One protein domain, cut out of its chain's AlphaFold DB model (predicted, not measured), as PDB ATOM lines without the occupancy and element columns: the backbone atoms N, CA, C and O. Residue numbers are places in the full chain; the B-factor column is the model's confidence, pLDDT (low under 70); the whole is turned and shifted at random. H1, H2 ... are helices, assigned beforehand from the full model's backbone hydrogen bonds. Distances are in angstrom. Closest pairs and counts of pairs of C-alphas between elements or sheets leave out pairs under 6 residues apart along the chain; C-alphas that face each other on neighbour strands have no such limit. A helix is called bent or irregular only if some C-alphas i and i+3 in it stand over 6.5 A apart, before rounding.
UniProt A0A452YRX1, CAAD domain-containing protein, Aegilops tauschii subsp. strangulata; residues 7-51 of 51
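Overview. This is residues 7 to 51 of the 51 residues of the protein "CAAD domain-containing protein" of Aegilops tauschii subsp. strangulata (UniProt A0A452YRX1). Two helices, H1 and H2, follow each other nearly end to end and make a wide, open V with its corner at Phe 30. Nothing folds back on either arm, and the two arms together make the long axis of an extended rod. The printed part has 45 residues with two named helices, H1 then H2 along the chain, and no named strand; the class is all helix. The whole is extended, with a radius of gyration of the C-alphas of 18.2 A, and the C-alphas span 60 by 16 by 7 A.

Arrangement. The longest helix is H1, residues 7 to 29, with an N-to-C direction of -0.99, 0.06, 0.08 in x, y and z. A tight link of 1 residue, Phe 30, joins it to H2, residues 31 to 50, whose direction is -0.73, -0.68, 0.08. H1 and H2 meet only through their link: their only C-alphas within 8 A are under 6 apart along the chain. In H1 every O i to N i+4 pair is within hydrogen-bond range; in H2, 14 of 16 are. H2 is neither bent nor irregular, but only just: C-alphas 32 and 35 are 6.0 A apart.

Along the chain. H1 runs 31.1 A from C-alpha 7 at (-17.114, 51.921, -28.333) to C-alpha 29 at (-47.784, 53.940, -23.708). H2 measures 28.7 A from its first to its last C-alpha and ends with C-alpha 50 at (-75.317, 37.474, -26.256).

Size, cuts and confidence. The C-alphas of Val 7 and Gly 51, the two farthest apart, are 60.6 A from each other. Residues 7 to 51 stand free, with no C-alpha 8 or more apart along the chain within 10 A. The printed part has no cut and ends at the chain's last residue, Gly 51. The mean pLDDT of the printed part is 80.7, and residue 7, residues 29 to 35 and residue 51 are under 70.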
ATOM      1  N   VAL A   7     -16.043  51.193 -27.661       64.69
ATOM      2  CA  VAL A   7     -17.114  51.921 -28.333       64.69
ATOM      3  C   VAL A   7     -18.189  50.958 -28.830       64.69
ATOM      4  O   VAL A   7     -19.367  51.269 -28.734       64.69
ATOM      5  N   VAL A   8     -17.807  49.766 -29.311       77.44
ATOM      6  CA  VAL A   8     -18.771  48.778 -29.829       77.44
ATOM      7  C   VAL A   8     -19.721  48.271 -28.732       77.44
ATOM      8  O   VAL A   8     -20.929  48.290 -28.970       77.44
ATOM      9  N   PRO A   9     -19.242  47.886 -27.528       78.88
ATOM     10  CA  PRO A   9     -20.133  47.466 -26.446       78.88
ATOM     11  C   PRO A   9     -21.060  48.594 -25.973       78.88
ATOM     12  O   PRO A   9     -22.261  48.378 -25.845       78.88
ATOM     13  N   GLY A  10     -20.537  49.814 -25.792       82.75
ATOM     14  CA  GLY A  10     -21.346  50.958 -25.349       82.75
ATOM     15  C   GLY A  10     -22.390  51.398 -26.379       82.75
ATOM     16  O   GLY A  10     -23.510  51.751 -26.021       82.75
ATOM     17  N   LEU A  11     -22.070  51.322 -27.675       86.06
ATOM     18  CA  LEU A  11     -23.019  51.638 -28.743       86.06
ATOM     19  C   LEU A  11     -24.166  50.618 -28.793       86.06
ATOM     20  O   LEU A  11     -25.324  51.007 -28.927       86.06
ATOM     21  N   MET A  12     -23.858  49.326 -28.635       87.94
ATOM     22  CA  MET A  12     -24.865  48.261 -28.544       87.94
ATOM     23  C   MET A  12     -25.802  48.461 -27.347       87.94
ATOM     24  O   MET A  12     -27.008  48.262 -27.473       87.94
ATOM     25  N   GLU A  13     -25.274  48.902 -26.205       88.62
ATOM     26  CA  GLU A  13     -26.065  49.169 -25.003       88.62
ATOM     27  C   GLU A  13     -27.016  50.360 -25.190       88.62
ATOM     28  O   GLU A  13     -28.209  50.250 -24.909       88.62
ATOM     29  N   VAL A  14     -26.536  51.470 -25.762       93.12
ATOM     30  CA  VAL A  14     -27.374  52.644 -26.072       93.12
ATOM     31  C   VAL A  14     -28.463  52.298 -27.089       93.12
ATOM     32  O   VAL A  14     -29.609  52.721 -26.931       93.12
ATOM     33  N   VAL A  15     -28.140  51.496 -28.107       91.94
ATOM     34  CA  VAL A  15     -29.127  50.993 -29.074       91.94
ATOM     35  C   VAL A  15     -30.154  50.090 -28.388       91.94
ATOM     36  O   VAL A  15     -31.351  50.255 -28.620       91.94
ATOM     37  N   GLY A  16     -29.722  49.186 -27.506       92.50
ATOM     38  CA  GLY A  16     -30.611  48.308 -26.741       92.50
ATOM     39  C   GLY A  16     -31.564  49.082 -25.826       92.50
ATOM     40  O   GLY A  16     -32.768  48.812 -25.814       92.50
ATOM     41  N   ILE A  17     -31.055  50.091 -25.114       95.06
ATOM     42  CA  ILE A  17     -31.853  50.973 -24.250       95.06
ATOM     43  C   ILE A  17     -32.816  51.818 -25.091       95.06
ATOM     44  O   ILE A  17     -34.006  51.883 -24.781       95.06
ATOM     45  N   GLY A  18     -32.335  52.423 -26.179       94.62
ATOM     46  CA  GLY A  18     -33.151  53.235 -27.081       94.62
ATOM     47  C   GLY A  18     -34.296  52.437 -27.706       94.62
ATOM     48  O   GLY A  18     -35.444  52.887 -27.702       94.62
ATOM     49  N   TYR A  19     -34.013  51.218 -28.173       92.06
ATOM     50  CA  TYR A  19     -35.027  50.328 -28.731       92.06
ATOM     51  C   TYR A  19     -36.023  49.858 -27.669       92.06
ATOM     52  O   TYR A  19     -37.226  49.867 -27.918       92.06
ATOM     53  N   SER A  20     -35.553  49.522 -26.464       92.31
ATOM     54  CA  SER A  20     -36.420  49.134 -25.343       92.31
ATOM     55  C   SER A  20     -37.343  50.279 -24.912       92.31
ATOM     56  O   SER A  20     -38.533  50.059 -24.688       92.31
ATOM     57  N   GLY A  21     -36.833  51.514 -24.865       91.94
ATOM     58  CA  GLY A  21     -37.618  52.714 -24.571       91.94
ATOM     59  C   GLY A  21     -38.674  53.005 -25.640       91.94
ATOM     60  O   GLY A  21     -39.838  53.229 -25.307       91.94
ATOM     61  N   TRP A  22     -38.311  52.928 -26.926       86.25
ATOM     62  CA  TRP A  22     -39.259  53.075 -28.038       86.25
ATOM     63  C   TRP A  22     -40.303  51.952 -28.065       86.25
ATOM     64  O   TRP A  22     -41.489  52.222 -28.246       86.25
ATOM     65  N   PHE A  23     -39.892  50.703 -27.831       86.50
ATOM     66  CA  PHE A  23     -40.782  49.548 -27.749       86.50
ATOM     67  C   PHE A  23     -41.777  49.699 -26.598       86.50
ATOM     68  O   PHE A  23     -42.978  49.521 -26.803       86.50
ATOM     69  N   ALA A  24     -41.312  50.082 -25.408       86.12
ATOM     70  CA  ALA A  24     -42.182  50.333 -24.268       86.12
ATOM     71  C   ALA A  24     -43.126  51.512 -24.537       86.12
ATOM     72  O   ALA A  24     -44.322  51.437 -24.261       86.12
ATOM     73  N   TYR A  25     -42.627  52.582 -25.157       82.56
ATOM     74  CA  TYR A  25     -43.458  53.717 -25.535       82.56
ATOM     75  C   TYR A  25     -44.534  53.332 -26.556       82.56
ATOM     76  O   TYR A  25     -45.690  53.714 -26.398       82.56
ATOM     77  N   LYS A  26     -44.194  52.525 -27.567       76.44
ATOM     78  CA  LYS A  26     -45.116  52.136 -28.638       76.44
ATOM     79  C   LYS A  26     -46.117  51.048 -28.229       76.44
ATOM     80  O   LYS A  26     -47.270  51.113 -28.632       76.44
ATOM     81  N   ASN A  27     -45.700  50.077 -27.420       70.81
ATOM     82  CA  ASN A  27     -46.542  48.937 -27.039       70.81
ATOM     83  C   ASN A  27     -47.264  49.156 -25.707       70.81
ATOM     84  O   ASN A  27     -48.410  48.741 -25.559       70.81
ATOM     85  N   LEU A  28     -46.625  49.820 -24.735       70.38
ATOM     86  CA  LEU A  28     -47.266  50.118 -23.457       70.38
ATOM     87  C   LEU A  28     -47.929  51.494 -23.467       70.38
ATOM     88  O   LEU A  28     -49.080  51.579 -23.054       70.38
ATOM     89  N   LEU A  29     -47.268  52.570 -23.903       63.12
ATOM     90  CA  LEU A  29     -47.784  53.940 -23.708       63.12
ATOM     91  C   LEU A  29     -48.582  54.523 -24.885       63.12
ATOM     92  O   LEU A  29     -49.339  55.471 -24.667       63.12
ATOM     93  N   PHE A  30     -48.465  53.991 -26.102       60.16
ATOM     94  CA  PHE A  30     -49.154  54.522 -27.280       60.16
ATOM     95  C   PHE A  30     -50.659  54.234 -27.178       60.16
ATOM     96  O   PHE A  30     -51.159  53.131 -27.379       60.16
ATOM     97  N   LYS A  31     -51.400  55.284 -26.817       57.38
ATOM     98  CA  LYS A  31     -52.827  55.268 -26.480       57.38
ATOM     99  C   LYS A  31     -53.838  55.028 -27.626       57.38
ATOM    100  O   LYS A  31     -54.960  54.672 -27.257       57.38
ATOM    101  N   PRO A  32     -53.568  55.191 -28.944       59.16
ATOM    102  CA  PRO A  32     -54.617  54.963 -29.945       59.16
ATOM    103  C   PRO A  32     -55.020  53.482 -30.056       59.16
ATOM    104  O   PRO A  32     -56.206  53.199 -30.220       59.16
ATOM    105  N   ASP A  33     -54.093  52.543 -29.837       56.34
ATOM    106  CA  ASP A  33     -54.397  51.105 -29.879       56.34
ATOM    107  C   ASP A  33     -55.164  50.613 -28.654       56.34
ATOM    108  O   ASP A  33     -55.959  49.692 -28.765       56.34
ATOM    109  N   ARG A  34     -55.018  51.238 -27.477       65.00
ATOM    110  CA  ARG A  34     -55.729  50.769 -26.273       65.00
ATOM    111  C   ARG A  34     -57.243  50.870 -26.410       65.00
ATOM    112  O   ARG A  34     -57.944  49.963 -25.982       65.00
ATOM    113  N   LYS A  35     -57.754  51.953 -27.007       68.25
ATOM    114  CA  LYS A  35     -59.199  52.107 -27.247       68.25
ATOM    115  C   LYS A  35     -59.695  51.121 -28.304       68.25
ATOM    116  O   LYS A  35     -60.732  50.504 -28.095       68.25
ATOM    117  N   ALA A  36     -58.947  50.951 -29.394       73.12
ATOM    118  CA  ALA A  36     -59.287  50.003 -30.453       73.12
ATOM    119  C   ALA A  36     -59.240  48.546 -29.957       73.12
ATOM    120  O   ALA A  36     -60.149  47.762 -30.224       73.12
ATOM    121  N   PHE A  37     -58.229  48.205 -29.162       73.44
ATOM    122  CA  PHE A  37     -58.046  46.898 -28.547       73.44
ATOM    123  C   PHE A  37     -59.147  46.587 -27.530       73.44
ATOM    124  O   PHE A  37     -59.796  45.550 -27.641       73.44
ATOM    125  N   PHE A  38     -59.433  47.499 -26.592       80.50
ATOM    126  CA  PHE A  38     -60.536  47.312 -25.644       80.50
ATOM    127  C   PHE A  38     -61.892  47.216 -26.346       80.50
ATOM    128  O   PHE A  38     -62.712  46.389 -25.958       80.50
ATOM    129  N   ALA A  39     -62.129  48.016 -27.390       84.31
ATOM    130  CA  ALA A  39     -63.354  47.924 -28.178       84.31
ATOM    131  C   ALA A  39     -63.489  46.552 -28.856       84.31
ATOM    132  O   ALA A  39     -64.570  45.970 -28.838       84.31
ATOM    133  N   LYS A  40     -62.391  46.006 -29.393       83.38
ATOM    134  CA  LYS A  40     -62.374  44.684 -30.030       83.38
ATOM    135  C   LYS A  40     -62.611  43.549 -29.031       83.38
ATOM    136  O   LYS A  40     -63.423  42.674 -29.306       83.38
ATOM    137  N   VAL A  41     -61.950  43.584 -27.872       87.31
ATOM    138  CA  VAL A  41     -62.155  42.601 -26.792       87.31
ATOM    139  C   VAL A  41     -63.593  42.653 -26.279       87.31
ATOM    140  O   VAL A  41     -64.212  41.609 -26.109       87.31
ATOM    141  N   ARG A  42     -64.147  43.857 -26.090       86.75
ATOM    142  CA  ARG A  42     -65.533  44.029 -25.646       86.75
ATOM    143  C   ARG A  42     -66.535  43.482 -26.659       86.75
ATOM    144  O   ARG A  42     -67.426  42.756 -26.251       86.75
ATOM    145  N   ASN A  43     -66.354  43.769 -27.951       89.38
ATOM    146  CA  ASN A  43     -67.223  43.220 -28.994       89.38
ATOM    147  C   ASN A  43     -67.215  41.691 -28.985       89.38
ATOM    148  O   ASN A  43     -68.278  41.096 -28.983       89.38
ATOM    149  N   ILE A  44     -66.041  41.054 -28.926       89.94
ATOM    150  CA  ILE A  44     -65.951  39.585 -28.892       89.94
ATOM    151  C   ILE A  44     -66.635  39.018 -27.640       89.94
ATOM    152  O   ILE A  44     -67.307  37.996 -27.709       89.94
ATOM    153  N   TYR A  45     -66.472  39.674 -26.491       91.31
ATOM    154  CA  TYR A  45     -67.083  39.231 -25.242       91.31
ATOM    155  C   TYR A  45     -68.612  39.355 -25.260       91.31
ATOM    156  O   TYR A  45     -69.303  38.439 -24.822       91.31
ATOM    157  N   GLU A  46     -69.141  40.462 -25.792       91.19
ATOM    158  CA  GLU A  46     -70.583  40.649 -25.978       91.19
ATOM    159  C   GLU A  46     -71.151  39.648 -26.988       91.19
ATOM    160  O   GLU A  46     -72.196  39.070 -26.718       91.19
ATOM    161  N   ASP A  47     -70.452  39.363 -28.087       90.69
ATOM    162  CA  ASP A  47     -70.883  38.391 -29.106       90.69
ATOM    163  C   ASP A  47     -70.963  36.958 -28.538       90.69
ATOM    164  O   ASP A  47     -71.887  36.213 -28.838       90.69
ATOM    165  N   ILE A  48     -70.033  36.585 -27.648       90.81
ATOM    166  CA  ILE A  48     -70.028  35.272 -26.978       90.81
ATOM    167  C   ILE A  48     -71.126  35.151 -25.912       90.81
ATOM    168  O   ILE A  48     -71.659  34.066 -25.712       90.81
ATOM    169  N   ILE A  49     -71.425  36.227 -25.181       87.88
ATOM    170  CA  ILE A  49     -72.407  36.207 -24.081       87.88
ATOM    171  C   ILE A  49     -73.839  36.453 -24.561       87.88
ATOM    172  O   ILE A  49     -74.781  36.022 -23.901       87.88
ATOM    173  N   SER A  50     -74.006  37.189 -25.660       72.31
ATOM    174  CA  SER A  50     -75.317  37.474 -26.256       72.31
ATOM    175  C   SER A  50     -75.772  36.414 -27.265       72.31
ATOM    176  O   SER A  50     -76.943  36.435 -27.653       72.31
ATOM    177  N   GLY A  51     -74.866  35.515 -27.668       59.91
ATOM    178  CA  GLY A  51     -75.124  34.348 -28.518       59.91
ATOM    179  C   GLY A  51     -75.633  33.119 -27.777       59.91
ATOM    180  O   GLY A  51     -75.349  32.973 -26.567       59.91
TER     181      GLY A  51